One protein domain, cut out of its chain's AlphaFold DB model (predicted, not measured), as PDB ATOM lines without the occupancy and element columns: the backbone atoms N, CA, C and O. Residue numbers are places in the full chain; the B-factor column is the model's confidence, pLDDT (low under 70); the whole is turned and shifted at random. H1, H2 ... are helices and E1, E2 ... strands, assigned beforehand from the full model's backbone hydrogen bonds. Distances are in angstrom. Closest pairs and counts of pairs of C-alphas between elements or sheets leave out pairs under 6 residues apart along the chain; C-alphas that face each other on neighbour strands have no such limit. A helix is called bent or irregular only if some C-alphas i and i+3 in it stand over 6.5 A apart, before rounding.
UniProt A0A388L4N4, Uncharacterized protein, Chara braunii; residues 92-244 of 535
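This is residues 92 to 244 of the 535 residues of an uncharacterized protein of Chara braunii (UniProt A0A388L4N4). The model has two unequal lobes joined by two long strands of loop: a larger one round a small three-stranded sheet, E1 E3 E2, and a distant small head made of H3 with residues 175 to 188 folding back beside it. In the larger lobe H5 stands up from the sheet, H2 sits beside the strands, and H1 grazes the sheet and packs on H4. The sheet is all antiparallel; along the printed part of 153 residues, five named helices and three named strands run H1 H2 E1 H3 H4 E2 E3 H5. The class is mixed, helices and strands, with under half of the residues in named elements. The whole is loose, with a radius of gyration of the C-alphas of 21.8 A, and elongated, spanning 68 by 37 by 28 A.

In the sheet, E1 is residues 126 to 130, 13.3 A long, E3 is 221 to 228, 16.3 A, and E2 is 214 to 218, 12.4 A. E3 bends by 76 degrees at residue 224. H5, residues 230 to 242, is 16.5 A long and ends with C-alpha 242 at (18.000, -16.290, -70.119). H1 is residues 95 to 99, beginning with C-alpha 95 at (16.289, -30.137, -43.012), and H2 is 102 to 105. H4, residues 200 to 209, is 14.3 A long. H3, residues 156 to 174, is 23.5 A long and begins with C-alpha 156 at (-1.589, -44.339, -30.157); it has a kink of 68 degrees near residue 168 and is irregular, C-alphas 170 and 173 being 9.4 A apart.

E1 and E3 are antiparallel at 156 degrees, with N 129 and O 227 within hydrogen-bond range at 3.0 A. E3 and E2 form an antiparallel hairpin at 153 degrees, with N 228 and O 214 at 2.8 A. E1, H3 H4 and E2 form a split strand-helix-strand unit, two strands running the same way with E3 between them, and its crossover is right-handed. H5 stands up from the sheet at 72 degrees, only just over E3, on which 4 of its C-alphas fall against 2 on E2. H2 stands at the sheet's level, its height 3.5 A; its closest C-alphas to E2 are those of His 102 and Thr 216, 5.5 A apart. H1 only grazes the sheet with residues 95 to 99, and touches H4, the closest C-alphas being those of Leu 99 and Lys 207, 5.4 A. H3 touches no helix and is not on the sheet. In H1, H4 and H5 every O i to N i+4 pair is within hydrogen-bond range, in H3 13 of 15, and H2 is too short for such a pair.

The C-alphas farthest apart are those of Asp 124 and Arg 174, 69.1 A. The printed part has no cut. The links H2 to E1, E1 to H3 and H3 to H4 are long. Residues 169 to 174 of H3 and residues 189 to 194 stand free. The mean pLDDT of the printed part is 84.7; residues 109 to 111, 151 to 152, 191 to 196 and 219 to 222 are under 70.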
ATOM      1  N   ASN A  92      12.243 -40.148 -42.435       87.81
ATOM      2  CA  ASN A  92      11.954 -38.823 -41.895       87.81
ATOM      3  C   ASN A  92      12.476 -37.730 -42.838       87.81
ATOM      4  O   ASN A  92      13.347 -37.964 -43.682       87.81
ATOM      5  N   ARG A  93      11.897 -36.535 -42.736       89.81
ATOM      6  CA  ARG A  93      12.267 -35.413 -43.598       89.81
ATOM      7  C   ARG A  93      13.690 -34.954 -43.279       89.81
ATOM      8  O   ARG A  93      14.146 -35.068 -42.149       89.81
ATOM      9  N   SER A  94      14.415 -34.482 -44.291       91.31
ATOM     10  CA  SER A  94      15.675 -33.774 -44.054       91.31
ATOM     11  C   SER A  94      15.411 -32.290 -43.834       91.31
ATOM     12  O   SER A  94      14.394 -31.777 -44.320       91.31
ATOM     13  N   VAL A  95      16.348 -31.593 -43.193       91.75
ATOM     14  CA  VAL A  95      16.289 -30.137 -43.012       91.75
ATOM     15  C   VAL A  95      16.056 -29.433 -44.351       91.75
ATOM     16  O   VAL A  95      15.104 -28.666 -44.484       91.75
ATOM     17  N   ALA A  96      16.825 -29.777 -45.392       90.56
ATOM     18  CA  ALA A  96      16.654 -29.189 -46.722       90.56
ATOM     19  C   ALA A  96      15.248 -29.421 -47.297       90.56
ATOM     20  O   ALA A  96      14.668 -28.522 -47.897       90.56
ATOM     21  N   SER A  97      14.655 -30.601 -47.080       89.88
ATOM     22  CA  SER A  97      13.309 -30.911 -47.584       89.88
ATOM     23  C   SER A  97      12.193 -30.103 -46.913       89.88
ATOM     24  O   SER A  97      11.067 -30.078 -47.414       89.88
ATOM     25  N   ILE A  98      12.468 -29.504 -45.752       91.44
ATOM     26  CA  ILE A  98      11.542 -28.633 -45.027       91.44
ATOM     27  C   ILE A  98      11.833 -27.180 -45.392       91.44
ATOM     28  O   ILE A  98      10.917 -26.476 -45.820       91.44
ATOM     29  N   LEU A  99      13.095 -26.773 -45.253       92.44
ATOM     30  CA  LEU A  99      13.537 -25.386 -45.299       92.44
ATOM     31  C   LEU A  99      13.622 -24.824 -46.725       92.44
ATOM     32  O   LEU A  99      13.212 -23.690 -46.951       92.44
ATOM     33  N   CYS A 100      14.101 -25.607 -47.698       91.00
ATOM     34  CA  CYS A 100      14.315 -25.111 -49.058       91.00
ATOM     35  C   CYS A 100      12.996 -24.783 -49.773       91.00
ATOM     36  O   CYS A 100      12.080 -25.606 -49.822       91.00
ATOM     37  N   ASN A 101      12.945 -23.613 -50.409       90.62
ATOM     38  CA  ASN A 101      11.810 -23.118 -51.200       90.62
ATOM     39  C   ASN A 101      12.216 -22.685 -52.628       90.62
ATOM     40  O   ASN A 101      11.373 -22.216 -53.389       90.62
ATOM     41  N   HIS A 102      13.472 -22.910 -53.040       85.38
ATOM     42  CA  HIS A 102      13.997 -22.542 -54.366       85.38
ATOM     43  C   HIS A 102      13.132 -23.008 -55.552       85.38
ATOM     44  O   HIS A 102      13.034 -22.313 -56.555       85.38
ATOM     45  N   ARG A 103      12.452 -24.160 -55.451       82.81
ATOM     46  CA  ARG A 103      11.567 -24.659 -56.524       82.81
ATOM     47  C   ARG A 103      10.305 -23.825 -56.712       82.81
ATOM     48  O   ARG A 103       9.773 -23.785 -57.817       82.81
ATOM     49  N   GLU A 104       9.787 -23.257 -55.630       82.56
ATOM     50  CA  GLU A 104       8.642 -22.348 -55.664       82.56
ATOM     51  C   GLU A 104       9.114 -20.986 -56.164       82.56
ATOM     52  O   GLU A 104       8.541 -20.464 -57.117       82.56
ATOM     53  N   ALA A 105      10.237 -20.496 -55.629       83.75
ATOM     54  CA  ALA A 105      10.867 -19.258 -56.073       83.75
ATOM     55  C   ALA A 105      11.172 -19.267 -57.580       83.75
ATOM     56  O   ALA A 105      10.783 -18.344 -58.280       83.75
ATOM     57  N   ALA A 106      11.754 -20.338 -58.125       79.38
ATOM     58  CA  ALA A 106      12.091 -20.450 -59.549       79.38
ATOM     59  C   ALA A 106      10.881 -20.354 -60.501       79.38
ATOM     60  O   ALA A 106      11.052 -20.109 -61.696       79.38
ATOM     61  N   LYS A 107       9.656 -20.576 -60.000       76.00
ATOM     62  CA  LYS A 107       8.421 -20.422 -60.786       76.00
ATOM     63  C   LYS A 107       7.922 -18.979 -60.820       76.00
ATOM     64  O   LYS A 107       7.220 -18.626 -61.764       76.00
ATOM     65  N   LEU A 108       8.251 -18.183 -59.805       71.19
ATOM     66  CA  LEU A 108       7.885 -16.773 -59.722       71.19
ATOM     67  C   LEU A 108       8.766 -16.008 -60.721       71.19
ATOM     68  O   LEU A 108       9.987 -16.047 -60.629       71.19
ATOM     69  N   GLY A 109       8.160 -15.392 -61.740       63.00
ATOM     70  CA  GLY A 109       8.889 -14.705 -62.819       63.00
ATOM     71  C   GLY A 109       9.550 -13.386 -62.407       63.00
ATOM     72  O   GLY A 109      10.408 -12.873 -63.124       63.00
ATOM     73  N   VAL A 110       9.170 -12.866 -61.239       69.00
ATOM     74  CA  VAL A 110       9.675 -11.631 -60.641       69.00
ATOM     75  C   VAL A 110      10.065 -11.939 -59.197       69.00
ATOM     76  O   VAL A 110       9.364 -12.671 -58.500       69.00
ATOM     77  N   GLY A 111      11.229 -11.444 -58.779       66.06
ATOM     78  CA  GLY A 111      11.721 -11.581 -57.415       66.06
ATOM     79  C   GLY A 111      11.571 -10.252 -56.699       66.06
ATOM     80  O   GLY A 111      12.346  -9.338 -56.967       66.06
ATOM     81  N   ASP A 112      10.599 -10.155 -55.797       75.56
ATOM     82  CA  ASP A 112      10.388  -8.935 -55.021       75.56
ATOM     83  C   ASP A 112      11.581  -8.656 -54.097       75.56
ATOM     84  O   ASP A 112      12.231  -9.566 -53.565       75.56
ATOM     85  N   ARG A 113      11.883  -7.371 -53.886       82.19
ATOM     86  CA  ARG A 113      12.952  -6.918 -52.981       82.19
ATOM     87  C   ARG A 113      12.485  -6.953 -51.524       82.19
ATOM     88  O   ARG A 113      12.350  -5.932 -50.866       82.19
ATOM     89  N   THR A 114      12.268  -8.150 -51.002       84.94
ATOM     90  CA  THR A 114      11.732  -8.384 -49.649       84.94
ATOM     91  C   THR A 114      12.805  -8.489 -48.562       84.94
ATOM     92  O   THR A 114      12.503  -8.754 -47.405       84.94
ATOM     93  N   CYS A 115      14.083  -8.304 -48.907       88.62
ATOM     94  CA  CYS A 115      15.192  -8.563 -47.989       88.62
ATOM     95  C   CYS A 115      15.612  -7.352 -47.133       88.62
ATOM     96  O   CYS A 115      16.621  -7.423 -46.439       88.62
ATOM     97  N   ALA A 116      14.898  -6.223 -47.207       88.25
ATOM     98  CA  ALA A 116      15.277  -4.991 -46.511       88.25
ATOM     99  C   ALA A 116      15.254  -5.152 -44.981       88.25
ATOM    100  O   ALA A 116      16.216  -4.771 -44.328       88.25
ATOM    101  N   GLY A 117      14.222  -5.800 -44.433       86.38
ATOM    102  CA  GLY A 117      14.032  -5.969 -42.986       86.38
ATOM    103  C   GLY A 117      14.874  -7.065 -42.321       86.38
ATOM    104  O   GLY A 117      14.590  -7.427 -41.185       86.38
ATOM    105  N   TYR A 118      15.863  -7.630 -43.018       88.69
ATOM    106  CA  TYR A 118      16.751  -8.652 -42.467       88.69
ATOM    107  C   TYR A 118      18.147  -8.081 -42.222       88.69
ATOM    108  O   TYR A 118      18.782  -7.556 -43.143       88.69
ATOM    109  N   ASP A 119      18.624  -8.253 -40.993       89.81
ATOM    110  CA  ASP A 119      20.004  -7.995 -40.593       89.81
ATOM    111  C   ASP A 119      20.850  -9.253 -40.842       89.81
ATOM    112  O   ASP A 119      20.908 -10.167 -40.022       89.81
ATOM    113  N   LEU A 120      21.362  -9.374 -42.068       90.88
ATOM    114  CA  LEU A 120      22.113 -10.522 -42.585       90.88
ATOM    115  C   LEU A 120      23.166 -10.025 -43.581       90.88
ATOM    116  O   LEU A 120      22.975  -8.968 -44.187       90.88
ATOM    117  N   ASN A 121      24.212 -10.824 -43.827       89.12
ATOM    118  CA  ASN A 121      25.250 -10.490 -44.810       89.12
ATOM    119  C   ASN A 121      24.652 -10.215 -46.198       89.12
ATOM    120  O   ASN A 121      23.719 -10.896 -46.653       89.12
ATOM    121  N   ARG A 122      25.204  -9.201 -46.872       88.31
ATOM    122  CA  ARG A 122      24.717  -8.710 -48.164       88.31
ATOM    123  C   ARG A 122      25.786  -8.789 -49.241       88.31
ATOM    124  O   ARG A 122      26.956  -8.531 -48.988       88.31
ATOM    125  N   LEU A 123      25.335  -9.072 -50.454       81.38
ATOM    126  CA  LEU A 123      26.087  -8.930 -51.692       81.38
ATOM    127  C   LEU A 123      25.280  -8.000 -52.601       81.38
ATOM    128  O   LEU A 123      24.078  -8.212 -52.779       81.38
ATOM    129  N   ASP A 124      25.912  -6.943 -53.111       81.81
ATOM    130  CA  ASP A 124      25.272  -5.922 -53.955       81.81
ATOM    131  C   ASP A 124      23.988  -5.328 -53.333       81.81
ATOM    132  O   ASP A 124      22.949  -5.183 -53.977       81.81
ATOM    133  N   GLY A 125      24.025  -5.046 -52.024       83.12
ATOM    134  CA  GLY A 125      22.896  -4.475 -51.275       83.12
ATOM    135  C   GLY A 125      21.754  -5.452 -50.951       83.12
ATOM    136  O   GLY A 125      20.826  -5.094 -50.219       83.12
ATOM    137  N   HIS A 126      21.825  -6.705 -51.408       89.12
ATOM    138  CA  HIS A 126      20.817  -7.738 -51.177       89.12
ATOM    139  C   HIS A 126      21.317  -8.850 -50.258       89.12
ATOM    140  O   HIS A 126      22.488  -9.205 -50.291       89.12
ATOM    141  N   VAL A 127      20.422  -9.442 -49.457       89.56
ATOM    142  CA  VAL A 127      20.778 -10.576 -48.586       89.56
ATOM    143  C   VAL A 127      21.341 -11.724 -49.418       89.56
ATOM    144  O   VAL A 127      20.689 -12.204 -50.351       89.56
ATOM    145  N   HIS A 128      22.535 -12.163 -49.039       89.12
ATOM    146  CA  HIS A 128      23.232 -13.305 -49.604       89.12
ATOM    147  C   HIS A 128      24.185 -13.860 -48.538       89.12
ATOM    148  O   HIS A 128      25.306 -13.379 -48.387       89.12
ATOM    149  N   THR A 129      23.748 -14.873 -47.791       89.44
ATOM    150  CA  THR A 129      24.503 -15.395 -46.640       89.44
ATOM    151  C   THR A 129      24.366 -16.907 -46.515       89.44
ATOM    152  O   THR A 129      23.328 -17.485 -46.862       89.44
ATOM    153  N   ARG A 130      25.414 -17.569 -46.019       89.88
ATOM    154  CA  ARG A 130      25.333 -18.991 -45.659       89.88
ATOM    155  C   ARG A 130      24.540 -19.130 -44.368       89.88
ATOM    156  O   ARG A 130      24.682 -18.326 -43.457       89.88
ATOM    157  N   ILE A 131      23.755 -20.196 -44.236       90.06
ATOM    158  CA  ILE A 131      22.992 -20.441 -43.002       90.06
ATOM    159  C   ILE A 131      23.895 -20.538 -41.760       90.06
ATOM    160  O   ILE A 131      23.467 -20.196 -40.666       90.06
ATOM    161  N   THR A 132      25.143 -20.980 -41.941       88.62
ATOM    162  CA  THR A 132      26.167 -21.099 -40.893       88.62
ATOM    163  C   THR A 132      26.652 -19.752 -40.366       88.62
ATOM    164  O   THR A 132      27.179 -19.701 -39.265       88.62
ATOM    165  N   GLU A 133      26.499 -18.681 -41.145       89.06
ATOM    166  CA  GLU A 133      26.879 -17.317 -40.756       89.06
ATOM    167  C   GLU A 133      25.766 -16.622 -39.959       89.06
ATOM    168  O   GLU A 133      25.978 -15.555 -39.391       89.06
ATOM    169  N   VAL A 134      24.564 -17.202 -39.916       89.00
ATOM    170  CA  VAL A 134      23.421 -16.591 -39.242       89.00
ATOM    171  C   VAL A 134      23.458 -16.921 -37.751       89.00
ATOM    172  O   VAL A 134      23.362 -18.081 -37.346       89.00
ATOM    173  N   LEU A 135      23.538 -15.879 -36.926       86.31
ATOM    174  CA  LEU A 135      23.606 -16.008 -35.473       86.31
ATOM    175  C   LEU A 135      22.334 -16.641 -34.881       86.31
ATOM    176  O   LEU A 135      21.208 -16.380 -35.318       86.31
ATOM    177  N   GLY A 136      22.524 -17.469 -33.851       83.88
ATOM    178  CA  GLY A 136      21.434 -18.090 -33.092       83.88
ATOM    179  C   GLY A 136      20.725 -19.247 -33.801       83.88
ATOM    180  O   GLY A 136      19.641 -19.642 -33.375       83.88
ATOM    181  N   ILE A 137      21.298 -19.795 -34.880       87.06
ATOM    182  CA  ILE A 137      20.800 -21.023 -35.510       87.06
ATOM    183  C   ILE A 137      21.481 -22.241 -34.884       87.06
ATOM    184  O   ILE A 137      22.701 -22.299 -34.753       87.06
ATOM    185  N   ASN A 138      20.687 -23.257 -34.547       87.00
ATOM    186  CA  ASN A 138      21.195 -24.563 -34.152       87.00
ATOM    187  C   ASN A 138      22.079 -25.155 -35.265       87.00
ATOM    188  O   ASN A 138      21.615 -25.390 -36.384       87.00
ATOM    189  N   MET A 139      23.339 -25.461 -34.946       87.81
ATOM    190  CA  MET A 139      24.328 -25.966 -35.907       87.81
ATOM    191  C   MET A 139      23.897 -27.253 -36.619       87.81
ATOM    192  O   MET A 139      24.316 -27.518 -37.746       87.81
ATOM    193  N   GLN A 140      23.008 -28.045 -36.016       86.12
ATOM    194  CA  GLN A 140      22.449 -29.226 -36.663       86.12
ATOM    195  C   GLN A 140      21.459 -28.885 -37.798       86.12
ATOM    196  O   GLN A 140      21.252 -29.715 -38.685       86.12
ATOM    197  N   ILE A 141      20.865 -27.687 -37.821       89.50
ATOM    198  CA  ILE A 141      20.012 -27.200 -38.922       89.50
ATOM    199  C   ILE A 141      20.868 -26.702 -40.092       89.50
ATOM    200  O   ILE A 141      20.455 -26.782 -41.248       89.50
ATOM    201  N   CYS A 142      22.093 -26.250 -39.826       88.50
ATOM    202  CA  CYS A 142      22.965 -25.705 -40.861       88.50
ATOM    203  C   CYS A 142      23.326 -26.726 -41.955       88.50
ATOM    204  O   CYS A 142      23.624 -26.340 -43.085       88.50
ATOM    205  N   ASN A 143      23.244 -28.028 -41.650       89.75
ATOM    206  CA  ASN A 143      23.426 -29.091 -42.629       89.75
ATOM    207  C   ASN A 143      22.082 -29.618 -43.167       89.75
ATOM    208  O   ASN A 143      21.382 -30.402 -42.524       89.75
ATOM    209  N   GLY A 144      21.761 -29.280 -44.416       86.19
ATOM    210  CA  GLY A 144      20.549 -29.690 -45.123       86.19
ATOM    211  C   GLY A 144      20.344 -31.208 -45.269       86.19
ATOM    212  O   GLY A 144      19.211 -31.651 -45.510       86.19
ATOM    213  N   LYS A 145      21.404 -32.019 -45.118       87.88
ATOM    214  CA  LYS A 145      21.335 -33.492 -45.150       87.88
ATOM    215  C   LYS A 145      20.859 -34.096 -43.830       87.88
ATOM    216  O   LYS A 145      20.416 -35.249 -43.848       87.88
ATOM    217  N   ASN A 146      20.922 -33.346 -42.730       89.38
ATOM    218  CA  ASN A 146      20.497 -33.831 -41.423       89.38
ATOM    219  C   ASN A 146      19.009 -34.189 -41.441       89.38
ATOM    220  O   ASN A 146      18.196 -33.546 -42.113       89.38
ATOM    221  N   ILE A 147      18.670 -35.277 -40.752       89.50
ATOM    222  CA  ILE A 147      17.321 -35.837 -40.699       89.50
ATOM    223  C   ILE A 147      16.639 -35.332 -39.435       89.50
ATOM    224  O   ILE A 147      17.174 -35.494 -38.344       89.50
ATOM    225  N   THR A 148      15.457 -34.743 -39.588       88.81
ATOM    226  CA  THR A 148      14.698 -34.170 -38.477       88.81
ATOM    227  C   THR A 148      13.844 -35.222 -37.783       88.81
ATOM    228  O   THR A 148      13.351 -36.170 -38.407       88.81
ATOM    229  N   LYS A 149      13.593 -35.013 -36.495       85.19
ATOM    230  CA  LYS A 149      12.598 -35.756 -35.729       85.19
ATOM    231  C   LYS A 149      11.191 -35.223 -36.041       85.19
ATOM    232  O   LYS A 149      11.006 -34.007 -36.052       85.19
ATOM    233  N   PRO A 150      10.194 -36.084 -36.318       79.56
ATOM    234  CA  PRO A 150       8.828 -35.641 -36.579       79.56
ATOM    235  C   PRO A 150       8.267 -34.838 -35.401       79.56
ATOM    236  O   PRO A 150       8.338 -35.291 -34.263       79.56
ATOM    237  N   ALA A 151       7.672 -33.681 -35.695       69.25
ATOM    238  CA  ALA A 151       7.041 -32.815 -34.698       69.25
ATOM    239  C   ALA A 151       5.826 -33.477 -34.031       69.25
ATOM    240  O   ALA A 151       5.679 -33.495 -32.814       69.25
ATOM    241  N   LYS A 152       4.967 -34.091 -34.853       69.88
ATOM    242  CA  LYS A 152       3.916 -34.993 -34.380       69.88
ATOM    243  C   LYS A 152       4.482 -36.408 -34.393       69.88
ATOM    244  O   LYS A 152       4.706 -36.969 -35.468       69.88
ATOM    245  N   ARG A 153       4.752 -36.944 -33.203       70.62
ATOM    246  CA  ARG A 153       5.129 -38.352 -33.009       70.62
ATOM    247  C   ARG A 153       3.961 -39.260 -33.362       70.62
ATOM    248  O   ARG A 153       2.813 -38.811 -33.409       70.62
ATOM    249  N   THR A 154       4.249 -40.533 -33.609       73.00
ATOM    250  CA  THR A 154       3.191 -41.495 -33.935       73.00
ATOM    251  C   THR A 154       2.337 -41.722 -32.689       73.00
ATOM    252  O   THR A 154       2.719 -42.461 -31.787       73.00
ATOM    253  N   GLY A 155       1.181 -41.062 -32.619       80.50
ATOM    254  CA  GLY A 155       0.250 -41.236 -31.508       80.50
ATOM    255  C   GLY A 155      -0.362 -42.638 -31.491       80.50
ATOM    256  O   GLY A 155      -0.445 -43.302 -32.528       80.50
ATOM    257  N   LYS A 156      -0.864 -43.063 -30.322       85.56
ATOM    258  CA  LYS A 156      -1.589 -44.339 -30.157       85.56
ATOM    259  C   LYS A 156      -2.709 -44.490 -31.192       85.56
ATOM    260  O   LYS A 156      -2.815 -45.534 -31.825       85.56
ATOM    261  N   THR A 157      -3.476 -43.425 -31.428       86.44
ATOM    262  CA  THR A 157      -4.573 -43.399 -32.405       86.44
ATOM    263  C   THR A 157      -4.090 -43.597 -33.841       86.44
ATOM    264  O   THR A 157      -4.655 -44.413 -34.560       86.44
ATOM    265  N   GLU A 158      -3.013 -42.919 -34.269       87.44
ATOM    266  CA  GLU A 158      -2.469 -43.120 -35.622       87.44
ATOM    267  C   GLU A 158      -1.936 -44.547 -35.787       87.44
ATOM    268  O   GLU A 158      -2.203 -45.199 -36.800       87.44
ATOM    269  N   LEU A 159      -1.195 -45.048 -34.792       89.81
ATOM    270  CA  LEU A 159      -0.657 -46.403 -34.813       89.81
ATOM    271  C   LEU A 159      -1.781 -47.440 -34.924       89.81
ATOM    272  O   LEU A 159      -1.716 -48.313 -35.793       89.81
ATOM    273  N   ARG A 160      -2.816 -47.306 -34.089       93.06
ATOM    274  CA  ARG A 160      -4.014 -48.149 -34.083       93.06
ATOM    275  C   ARG A 160      -4.685 -48.161 -35.453       93.06
ATOM    276  O   ARG A 160      -4.765 -49.228 -36.060       93.06
ATOM    277  N   ALA A 161      -5.022 -46.991 -35.994       91.19
ATOM    278  CA  ALA A 161      -5.652 -46.854 -37.305       91.19
ATOM    279  C   ALA A 161      -4.832 -47.524 -38.421       91.19
ATOM    280  O   ALA A 161      -5.361 -48.256 -39.259       91.19
ATOM    281  N   ARG A 162      -3.502 -47.334 -38.434       91.38
ATOM    282  CA  ARG A 162      -2.630 -47.923 -39.469       91.38
ATOM    283  C   ARG A 162      -2.518 -49.438 -39.368       91.38
ATOM    284  O   ARG A 162      -2.478 -50.116 -40.405       91.38
ATOM    285  N   VAL A 163      -2.402 -49.966 -38.151       92.75
ATOM    286  CA  VAL A 163      -2.344 -51.412 -37.912       92.75
ATOM    287  C   VAL A 163      -3.685 -52.037 -38.283       92.75
ATOM    288  O   VAL A 163      -3.702 -52.971 -39.089       92.75
ATOM    289  N   PHE A 164      -4.790 -51.463 -37.803       93.75
ATOM    290  CA  PHE A 164      -6.144 -51.916 -38.094       93.75
ATOM    291  C   PHE A 164      -6.435 -51.914 -39.595       93.75
ATOM    292  O   PHE A 164      -6.755 -52.960 -40.155       93.75
ATOM    293  N   ALA A 165      -6.201 -50.801 -40.297       93.12
ATOM    294  CA  ALA A 165      -6.404 -50.718 -41.742       93.12
ATOM    295  C   ALA A 165      -5.578 -51.768 -42.512       93.12
ATOM    296  O   ALA A 165      -6.055 -52.360 -43.484       93.12
ATOM    297  N   SER A 166      -4.346 -52.046 -42.072       91.88
ATOM    298  CA  SER A 166      -3.483 -53.060 -42.697       91.88
ATOM    299  C   SER A 166      -3.996 -54.487 -42.472       91.88
ATOM    300  O   SER A 166      -3.947 -55.311 -43.397       91.88
ATOM    301  N   LEU A 167      -4.488 -54.775 -41.261       92.44
ATOM    302  CA  LEU A 167      -5.121 -56.042 -40.900       92.44
ATOM    303  C   LEU A 167      -6.440 -56.222 -41.653       92.44
ATOM    304  O   LEU A 167      -6.583 -57.216 -42.362       92.44
ATOM    305  N   LYS A 168      -7.343 -55.235 -41.618       91.62
ATOM    306  CA  LYS A 168      -8.634 -55.248 -42.322       91.62
ATOM    307  C   LYS A 168      -8.454 -55.439 -43.822       91.62
ATOM    308  O   LYS A 168      -9.139 -56.248 -44.434       91.62
ATOM    309  N   ALA A 169      -7.461 -54.790 -44.424       90.19
ATOM    310  CA  ALA A 169      -7.168 -54.960 -45.843       90.19
ATOM    311  C   ALA A 169      -6.676 -56.374 -46.220       90.19
ATOM    312  O   ALA A 169      -6.713 -56.746 -47.400       90.19
ATOM    313  N   THR A 170      -6.168 -57.147 -45.256       89.12
ATOM    314  CA  THR A 170      -5.675 -58.514 -45.476       89.12
ATOM    315  C   THR A 170      -6.702 -59.568 -45.077       89.12
ATOM    316  O   THR A 170      -6.896 -60.518 -45.829       89.12
ATOM    317  N   LEU A 171      -7.345 -59.395 -43.923       88.75
ATOM    318  CA  LEU A 171      -8.265 -60.349 -43.301       88.75
ATOM    319  C   LEU A 171      -9.736 -60.081 -43.663       88.75
ATOM    320  O   LEU A 171     -10.559 -60.986 -43.580       88.75
ATOM    321  N   GLY A 172     -10.077 -58.868 -44.100       86.75
ATOM    322  CA  GLY A 172     -11.431 -58.501 -44.512       86.75
ATOM    323  C   GLY A 172     -12.446 -58.678 -43.384       86.75
ATOM    324  O   GLY A 172     -12.288 -58.119 -42.299       86.75
ATOM    325  N   VAL A 173     -13.482 -59.471 -43.654       84.12
ATOM    326  CA  VAL A 173     -14.537 -59.827 -42.689       84.12
ATOM    327  C   VAL A 173     -14.049 -60.759 -41.577       84.12
ATOM    328  O   VAL A 173     -14.694 -60.851 -40.547       84.12
ATOM    329  N   ARG A 174     -12.894 -61.423 -41.747       85.88
ATOM    330  CA  ARG A 174     -12.315 -62.326 -40.734       85.88
ATOM    331  C   ARG A 174     -11.633 -61.590 -39.582       85.88
ATOM    332  O   ARG A 174     -11.227 -62.233 -38.621       85.88
ATOM    333  N   LEU A 175     -11.445 -60.275 -39.697       88.12
ATOM    334  CA  LEU A 175     -11.039 -59.448 -38.567       88.12
ATOM    335  C   LEU A 175     -12.295 -59.156 -37.743       88.12
ATOM    336  O   LEU A 175     -13.073 -58.285 -38.128       88.12
ATOM    337  N   GLY A 176     -12.492 -59.932 -36.677       83.00
ATOM    338  CA  GLY A 176     -13.668 -59.879 -35.803       83.00
ATOM    339  C   GLY A 176     -13.570 -58.856 -34.674       83.00
ATOM    340  O   GLY A 176     -14.229 -59.037 -33.662       83.00
ATOM    341  N   ILE A 177     -12.722 -57.840 -34.835       89.62
ATOM    342  CA  ILE A 177     -12.574 -56.744 -33.880       89.62
ATOM    343  C   ILE A 177     -12.846 -55.412 -34.569       89.62
ATOM    344  O   ILE A 177     -12.587 -55.264 -35.772       89.62
ATOM    345  N   GLU A 178     -13.305 -54.444 -33.789       90.31
ATOM    346  CA  GLU A 178     -13.370 -53.043 -34.200       90.31
ATOM    347  C   GLU A 178     -12.035 -52.324 -33.955       90.31
ATOM    348  O   GLU A 178     -11.141 -52.818 -33.261       90.31
ATOM    349  N   GLU A 179     -11.854 -51.143 -34.554       89.56
ATOM    350  CA  GLU A 179     -10.584 -50.410 -34.454       89.56
ATOM    351  C   GLU A 179     -10.215 -50.101 -32.995       89.56
ATOM    352  O   GLU A 179      -9.051 -50.236 -32.611       89.56
ATOM    353  N   GLN A 180     -11.202 -49.722 -32.181       87.94
ATOM    354  CA  GLN A 180     -11.046 -49.307 -30.786       87.94
ATOM    355  C   GLN A 180     -10.586 -50.448 -29.871       87.94
ATOM    356  O   GLN A 180      -9.900 -50.194 -28.882       87.94
ATOM    357  N   GLU A 181     -10.912 -51.693 -30.216       86.31
ATOM    358  CA  GLU A 181     -10.570 -52.885 -29.433       86.31
ATOM    359  C   GLU A 181      -9.090 -53.271 -29.583       86.31
ATOM    360  O   GLU A 181      -8.528 -53.992 -28.753       86.31
ATOM    361  N   LEU A 182      -8.418 -52.754 -30.620       89.94
ATOM    362  CA  LEU A 182      -7.019 -53.041 -30.892       89.94
ATOM    363  C   LEU A 182      -6.098 -52.392 -29.843       89.94
ATOM    364  O   LEU A 182      -5.866 -51.175 -29.829       89.94
ATOM    365  N   GLN A 183      -5.507 -53.250 -29.012       89.00
ATOM    366  CA  GLN A 183      -4.540 -52.881 -27.978       89.00
ATOM    367  C   GLN A 183      -3.168 -52.579 -28.600       89.00
ATOM    368  O   GLN A 183      -2.531 -53.449 -29.199       89.00
ATOM    369  N   VAL A 184      -2.705 -51.338 -28.460       89.50
ATOM    370  CA  VAL A 184      -1.408 -50.850 -28.973       89.50
ATOM    371  C   VAL A 184      -0.588 -50.126 -27.902       89.50
ATOM    372  O   VAL A 184       0.433 -49.511 -28.201       89.50
ATOM    373  N   GLU A 185      -1.016 -50.193 -26.647       85.38
ATOM    374  CA  GLU A 185      -0.466 -49.465 -25.509       85.38
ATOM    375  C   GLU A 185       0.993 -49.857 -25.262       85.38
ATOM    376  O   GLU A 185       1.842 -48.979 -25.137       85.38
ATOM    377  N   GLY A 186       1.304 -51.156 -25.311       84.56
ATOM    378  CA  GLY A 186       2.672 -51.672 -25.172       84.56
ATOM    379  C   GLY A 186       3.582 -51.397 -26.376       84.56
ATOM    380  O   GLY A 186       4.794 -51.606 -26.298       84.56
ATOM    381  N   CYS A 187       3.032 -50.912 -27.494       87.19
ATOM    382  CA  CYS A 187       3.807 -50.630 -28.702       87.19
ATOM    383  C   CYS A 187       4.580 -49.313 -28.637       87.19
ATOM    384  O   CYS A 187       5.455 -49.101 -29.478       87.19
ATOM    385  N   ILE A 188       4.264 -48.430 -27.689       85.69
ATOM    386  CA  ILE A 188       4.912 -47.128 -27.528       85.69
ATOM    387  C   ILE A 188       5.634 -47.122 -26.182       85.69
ATOM    388  O   ILE A 188       5.030 -47.370 -25.143       85.69
ATOM    389  N   ALA A 189       6.942 -46.883 -26.214       81.81
ATOM    390  CA  ALA A 189       7.762 -46.761 -25.019       81.81
ATOM    391  C   ALA A 189       7.440 -45.469 -24.252       81.81
ATOM    392  O   ALA A 189       7.096 -44.447 -24.850       81.81
ATOM    393  N   GLU A 190       7.599 -45.515 -22.931       70.69
ATOM    394  CA  GLU A 190       7.594 -44.315 -22.097       70.69
ATOM    395  C   GLU A 190       8.816 -43.441 -22.395       70.69
ATOM    396  O   GLU A 190       9.869 -43.925 -22.821       70.69
ATOM    397  N   ARG A 191       8.647 -42.130 -22.206       64.06
ATOM    398  CA  ARG A 191       9.618 -41.108 -22.605       64.06
ATOM    399  C   ARG A 191      10.976 -41.352 -21.949       64.06
ATOM    400  O   ARG A 191      11.103 -41.236 -20.736       64.06
ATOM    401  N   THR A 192      12.013 -41.545 -22.755       54.47
ATOM    402  CA  THR A 192      13.404 -41.478 -22.298       54.47
ATOM    403  C   THR A 192      14.078 -40.236 -22.872       54.47
ATOM    404  O   THR A 192      14.662 -40.263 -23.949       54.47
ATOM    405  N   GLY A 193      13.975 -39.129 -22.130       57.75
ATOM    406  CA  GLY A 193      14.792 -37.925 -22.309       57.75
ATOM    407  C   GLY A 193      14.633 -37.151 -23.625       57.75
ATOM    408  O   GLY A 193      14.033 -37.590 -24.609       57.75
ATOM    409  N   ASN A 194      15.186 -35.938 -23.632       58.72
ATOM    410  CA  ASN A 194      15.263 -35.122 -24.833       58.72
ATOM    411  C   ASN A 194      16.467 -35.586 -25.662       58.72
ATOM    412  O   ASN A 194      17.616 -35.303 -25.328       58.72
ATOM    413  N   SER A 195      16.221 -36.343 -26.731       61.19
ATOM    414  CA  SER A 195      17.247 -36.595 -27.744       61.19
ATOM    415  C   SER A 195      17.679 -35.240 -28.309       61.19
ATOM    416  O   SER A 195      16.812 -34.548 -28.838       61.19
ATOM    417  N   GLY A 196      18.961 -34.870 -28.239       67.44
ATOM    418  CA  GLY A 196      19.510 -33.636 -28.828       67.44
ATOM    419  C   GLY A 196      19.499 -33.621 -30.364       67.44
ATOM    420  O   GLY A 196      20.508 -33.315 -30.988       67.44
ATOM    421  N   ALA A 197      18.396 -34.051 -30.972       76.06
ATOM    422  CA  ALA A 197      18.159 -34.138 -32.399       76.06
ATOM    423  C   ALA A 197      17.152 -33.060 -32.810       76.06
ATOM    424  O   ALA A 197      16.115 -32.910 -32.169       76.06
ATOM    425  N   VAL A 198      17.435 -32.379 -33.919       85.12
ATOM    426  CA  VAL A 198      16.586 -31.326 -34.498       85.12
ATOM    427  C   VAL A 198      15.149 -31.791 -34.712       85.12
ATOM    428  O   VAL A 198      14.900 -32.779 -35.414       85.12
ATOM    429  N   GLU A 199      14.192 -31.026 -34.197       87.75
ATOM    430  CA  GLU A 199      12.769 -31.266 -34.421       87.75
ATOM    431  C   GLU A 199      12.262 -30.589 -35.703       87.75
ATOM    432  O   GLU A 199      12.731 -29.531 -36.119       87.75
ATOM    433  N   GLU A 200      11.260 -31.191 -36.356       89.19
ATOM    434  CA  GLU A 200      10.643 -30.602 -37.553       89.19
ATOM    435  C   GLU A 200      10.077 -29.196 -37.291       89.19
ATOM    436  O   GLU A 200      10.086 -28.372 -38.206       89.19
ATOM    437  N   ASP A 201       9.573 -28.918 -36.085       88.12
ATOM    438  CA  ASP A 201       8.971 -27.622 -35.755       88.12
ATOM    439  C   ASP A 201      10.012 -26.514 -35.591       88.12
ATOM    440  O   ASP A 201       9.777 -25.410 -36.075       88.12
ATOM    441  N   GLU A 202      11.196 -26.819 -35.057       89.69
ATOM    442  CA  GLU A 202      12.337 -25.893 -35.014       89.69
ATOM    443  C   GLU A 202      12.724 -25.447 -36.439       89.69
ATOM    444  O   GLU A 202      12.847 -24.257 -36.741       89.69
ATOM    445  N   VAL A 203      12.790 -26.396 -37.382       92.31
ATOM    446  CA  VAL A 203      13.080 -26.088 -38.795       92.31
ATOM    447  C   VAL A 203      11.941 -25.305 -39.457       92.31
ATOM    448  O   VAL A 203      12.191 -24.438 -40.298       92.31
ATOM    449  N   LYS A 204      10.676 -25.572 -39.103       92.25
ATOM    450  CA  LYS A 204       9.527 -24.798 -39.613       92.25
ATOM    451  C   LYS A 204       9.505 -23.373 -39.070       92.25
ATOM    452  O   LYS A 204       9.174 -22.468 -39.833       92.25
ATOM    453  N   GLN A 205       9.860 -23.163 -37.805       91.62
ATOM    454  CA  GLN A 205       9.994 -21.826 -37.222       91.62
ATOM    455  C   GLN A 205      11.056 -21.026 -37.977       91.62
ATOM    456  O   GLN A 205      10.807 -19.887 -38.370       91.62
ATOM    457  N   LEU A 206      12.192 -21.652 -38.294       92.50
ATOM    458  CA  LEU A 206      13.224 -21.025 -39.112       92.50
ATOM    459  C   LEU A 206      12.728 -20.700 -40.530       92.50
ATOM    460  O   LEU A 206      12.952 -19.600 -41.037       92.50
ATOM    461  N   LYS A 207      11.987 -21.624 -41.153       93.19
ATOM    462  CA  LYS A 207      11.342 -21.386 -42.454       93.19
ATOM    463  C   LYS A 207      10.383 -20.197 -42.402       93.19
ATOM    464  O   LYS A 207      10.334 -19.413 -43.343       93.19
ATOM    465  N   TRP A 208       9.623 -20.063 -41.319       91.75
ATOM    466  CA  TRP A 208       8.699 -18.952 -41.113       91.75
ATOM    467  C   TRP A 208       9.427 -17.620 -40.899       91.75
ATOM    468  O   TRP A 208       9.025 -16.607 -41.481       91.75
ATOM    469  N   LYS A 209      10.519 -17.627 -40.119       92.25
ATOM    470  CA  LYS A 209      11.394 -16.466 -39.885       92.25
ATOM    471  C   LYS A 209      11.921 -15.901 -41.205       92.25
ATOM    472  O   LYS A 209      11.839 -14.699 -41.442       92.25
ATOM    473  N   PHE A 210      12.372 -16.772 -42.105       93.00
ATOM    474  CA  PHE A 210      12.945 -16.395 -43.402       93.00
ATOM    475  C   PHE A 210      11.994 -16.611 -44.588       93.00
ATOM    476  O   PHE A 210      12.445 -16.781 -45.718       93.00
ATOM    477  N   ARG A 211      10.672 -16.590 -44.363       90.31
ATOM    478  CA  ARG A 211       9.662 -16.896 -45.398       90.31
ATOM    479  C   ARG A 211       9.705 -15.975 -46.620       90.31
ATOM    480  O   ARG A 211       9.226 -16.355 -47.682       90.31
ATOM    481  N   GLN A 212      10.253 -14.773 -46.453       91.06
ATOM    482  CA  GLN A 212      10.410 -13.776 -47.509       91.06
ATOM    483  C   GLN A 212      11.719 -13.932 -48.302       91.06
ATOM    484  O   GLN A 212      11.913 -13.222 -49.284       91.06
ATOM    485  N   LEU A 213      12.612 -14.839 -47.899       92.50
ATOM    486  CA  LEU A 213      13.874 -15.129 -48.576       92.50
ATOM    487  C   LEU A 213      13.798 -16.460 -49.335       92.50
ATOM    488  O   LEU A 213      12.955 -17.323 -49.069       92.50
ATOM    489  N   VAL A 214      14.717 -16.643 -50.279       91.44
ATOM    490  CA  VAL A 214      14.928 -17.917 -50.964       91.44
ATOM    491  C   VAL A 214      15.993 -18.708 -50.223       91.44
ATOM    492  O   VAL A 214      17.104 -18.227 -50.026       91.44
ATOM    493  N   ILE A 215      15.660 -19.938 -49.845       92.31
ATOM    494  CA  ILE A 215      16.569 -20.887 -49.215       92.31
ATOM    495  C   ILE A 215      16.828 -22.033 -50.191       92.31
ATOM    496  O   ILE A 215      15.903 -22.723 -50.650       92.31
ATOM    497  N   THR A 216      18.102 -22.242 -50.512       89.19
ATOM    498  CA  THR A 216      18.557 -23.267 -51.454       89.19
ATOM    499  C   THR A 216      19.770 -24.019 -50.925       89.19
ATOM    500  O   THR A 216      20.505 -23.521 -50.076       89.19
ATOM    501  N   GLN A 217      19.974 -25.228 -51.446       86.94
ATOM    502  CA  GLN A 217      21.231 -25.952 -51.295       86.94
ATOM    503  C   GLN A 217      22.258 -25.438 -52.304       86.94
ATOM    504  O   GLN A 217      21.888 -24.996 -53.396       86.94
ATOM    505  N   VAL A 218      23.530 -25.556 -51.942       78.56
ATOM    506  CA  VAL A 218      24.669 -25.315 -52.831       78.56
ATOM    507  C   VAL A 218      24.869 -26.527 -53.741       78.56
ATOM    508  O   VAL A 218      24.919 -27.658 -53.259       78.56
ATOM    509  N   ASP A 219      25.037 -26.302 -55.045       63.06
ATOM    510  CA  ASP A 219      25.191 -27.363 -56.054       63.06
ATOM    511  C   ASP A 219      26.384 -28.302 -55.759       63.06
ATOM    512  O   ASP A 219      26.204 -29.510 -55.588       63.06
ATOM    513  N   LYS A 220      27.590 -27.745 -55.547       62.22
ATOM    514  CA  LYS A 220      28.799 -28.516 -55.177       62.22
ATOM    515  C   LYS A 220      28.800 -29.013 -53.715       62.22
ATOM    516  O   LYS A 220      29.624 -29.851 -53.351       62.22
ATOM    517  N   ASN A 221      27.884 -28.543 -52.861       69.06
ATOM    518  CA  ASN A 221      27.802 -28.949 -51.455       69.06
ATOM    519  C   ASN A 221      26.346 -29.064 -50.971       69.06
ATOM    520  O   ASN A 221      25.846 -28.187 -50.271       69.06
ATOM    521  N   PRO A 222      25.649 -30.180 -51.247       60.97
ATOM    522  CA  PRO A 222      24.240 -30.322 -50.882       60.97
ATOM    523  C   PRO A 222      23.985 -30.366 -49.363       60.97
ATOM    524  O   PRO A 222      22.835 -30.434 -48.938       60.97
ATOM    525  N   GLY A 223      25.025 -30.399 -48.522       74.12
ATOM    526  CA  GLY A 223      24.867 -30.195 -47.080       74.12
ATOM    527  C   GLY A 223      24.679 -28.725 -46.716       74.12
ATOM    528  O   GLY A 223      24.006 -28.422 -45.746       74.12
ATOM    529  N   GLU A 224      25.213 -27.812 -47.509       84.62
ATOM    530  CA  GLU A 224      25.256 -26.390 -47.208       84.62
ATOM    531  C   GLU A 224      24.020 -25.667 -47.744       84.62
ATOM    532  O   GLU A 224      23.536 -25.951 -48.845       84.62
ATOM    533  N   LEU A 225      23.494 -24.746 -46.935       89.56
ATOM    534  CA  LEU A 225      22.292 -23.975 -47.232       89.56
ATOM    535  C   LEU A 225      22.637 -22.489 -47.305       89.56
ATOM    536  O   LEU A 225      23.397 -21.977 -46.484       89.56
ATOM    537  N   VAL A 226      22.033 -21.801 -48.268       90.25
ATOM    538  CA  VAL A 226      22.222 -20.365 -48.502       90.25
ATOM    539  C   VAL A 226      20.866 -19.678 -48.476       90.25
ATOM    540  O   VAL A 226      19.888 -20.201 -49.023       90.25
ATOM    541  N   LEU A 227      20.822 -18.514 -47.829       91.88
ATOM    542  CA  LEU A 227      19.691 -17.599 -47.817       91.88
ATOM    543  C   LEU A 227      19.979 -16.456 -48.790       91.88
ATOM    544  O   LEU A 227      21.027 -15.814 -48.716       91.88
ATOM    545  N   MET A 228      19.041 -16.197 -49.695       90.94
ATOM    546  CA  MET A 228      19.177 -15.189 -50.741       90.94
ATOM    547  C   MET A 228      17.925 -14.326 -50.841       90.94
ATOM    548  O   MET A 228      16.802 -14.804 -50.664       90.94
ATOM    549  N   CYS A 229      18.095 -13.061 -51.213       91.00
ATOM    550  CA  CYS A 229      16.984 -12.245 -51.683       91.00
ATOM    551  C   CYS A 229      16.338 -12.891 -52.927       91.00
ATOM    552  O   CYS A 229      17.067 -13.340 -53.820       91.00
ATOM    553  N   PRO A 230      14.994 -12.901 -53.045       89.56
ATOM    554  CA  PRO A 230      14.322 -13.362 -54.259       89.56
ATOM    555  C   PRO A 230      14.832 -12.668 -55.525       89.56
ATOM    556  O   PRO A 230      15.055 -13.344 -56.524       89.56
ATOM    557  N   SER A 231      15.099 -11.358 -55.473       87.38
ATOM    558  CA  SER A 231      15.695 -10.601 -56.585       87.38
ATOM    559  C   SER A 231      17.048 -11.181 -57.025       87.38
ATOM    560  O   SER A 231      17.232 -11.493 -58.201       87.38
ATOM    561  N   THR A 232      17.972 -11.413 -56.084       87.19
ATOM    562  CA  THR A 232      19.294 -12.005 -56.364       87.19
ATOM    563  C   THR A 232      19.171 -13.414 -56.935       87.19
ATOM    564  O   THR A 232      19.850 -13.758 -57.900       87.19
ATOM    565  N   TYR A 233      18.267 -14.227 -56.382       87.62
ATOM    566  CA  TYR A 233      18.010 -15.576 -56.883       87.62
ATOM    567  C   TYR A 233      17.471 -15.563 -58.323       87.62
ATOM    568  O   TYR A 233      17.962 -16.312 -59.168       87.62
ATOM    569  N   GLN A 234      16.511 -14.683 -58.634       84.81
ATOM    570  CA  GLN A 234      15.989 -14.540 -59.998       84.81
ATOM    571  C   GLN A 234      17.040 -14.010 -60.968       84.81
ATOM    572  O   GLN A 234      17.126 -14.498 -62.092       84.81
ATOM    573  N   HIS A 235      17.856 -13.040 -60.555       84.12
ATOM    574  CA  HIS A 235      18.948 -12.532 -61.379       84.12
ATOM    575  C   HIS A 235      19.953 -13.645 -61.714       84.12
ATOM    576  O   HIS A 235      20.300 -13.832 -62.880       84.12
ATOM    577  N   ALA A 236      20.338 -14.459 -60.726       82.69
ATOM    578  CA  ALA A 236      21.211 -15.610 -60.943       82.69
ATOM    579  C   ALA A 236      20.585 -16.650 -61.895       82.69
ATOM    580  O   ALA A 236      21.270 -17.163 -62.781       82.69
ATOM    581  N   LEU A 237      19.279 -16.925 -61.778       81.50
ATOM    582  CA  LEU A 237      18.561 -17.792 -62.722       81.50
ATOM    583  C   LEU A 237      18.546 -17.221 -64.147       81.50
ATOM    584  O   LEU A 237      18.813 -17.954 -65.100       81.50
ATOM    585  N   LYS A 238      18.275 -15.920 -64.306       82.06
ATOM    586  CA  LYS A 238      18.328 -15.250 -65.613       82.06
ATOM    587  C   LYS A 238      19.726 -15.342 -66.215       82.06
ATOM    588  O   LYS A 238      19.842 -15.699 -67.380       82.06
ATOM    589  N   LYS A 239      20.780 -15.142 -65.422       80.00
ATOM    590  CA  LYS A 239      22.162 -15.301 -65.886       80.00
ATOM    591  C   LYS A 239      22.470 -16.727 -66.353       80.00
ATOM    592  O   LYS A 239      23.104 -16.903 -67.385       80.00
ATOM    593  N   MET A 240      21.993 -17.745 -65.633       77.62
ATOM    594  CA  MET A 240      22.220 -19.145 -66.016       77.62
ATOM    595  C   MET A 240      21.481 -19.565 -67.292       77.62
ATOM    596  O   MET A 240      22.012 -20.379 -68.047       77.62
ATOM    597  N   PHE A 241      20.264 -19.055 -67.510       80.19
ATOM    598  CA  PHE A 241      19.376 -19.540 -68.572       80.19
ATOM    599  C   PHE A 241      19.013 -18.489 -69.618       80.19
ATOM    600  O   PHE A 241      19.123 -18.763 -70.802       80.19
ATOM    601  N   VAL A 242      18.541 -17.314 -69.206       80.25
ATOM    602  CA  VAL A 242      18.000 -16.290 -70.119       80.25
ATOM    603  C   VAL A 242      19.115 -15.562 -70.868       80.25
ATOM    604  O   VAL A 242      19.003 -15.364 -72.070       80.25
ATOM    605  N   TYR A 243      20.196 -15.198 -70.177       81.19
ATOM    606  CA  TYR A 243      21.346 -14.485 -70.753       81.19
ATOM    607  C   TYR A 243      22.434 -15.427 -71.275       81.19
ATOM    608  O   TYR A 243      23.505 -14.988 -71.683       81.19
ATOM    609  N   ASN A 244      22.185 -16.734 -71.240       79.06
ATOM    610  CA  ASN A 244      23.134 -17.733 -71.693       79.06
ATOM    611  C   ASN A 244      22.856 -18.077 -73.161       79.06
ATOM    612  O   ASN A 244      21.770 -18.547 -73.499       79.06
TER     613      ASN A 244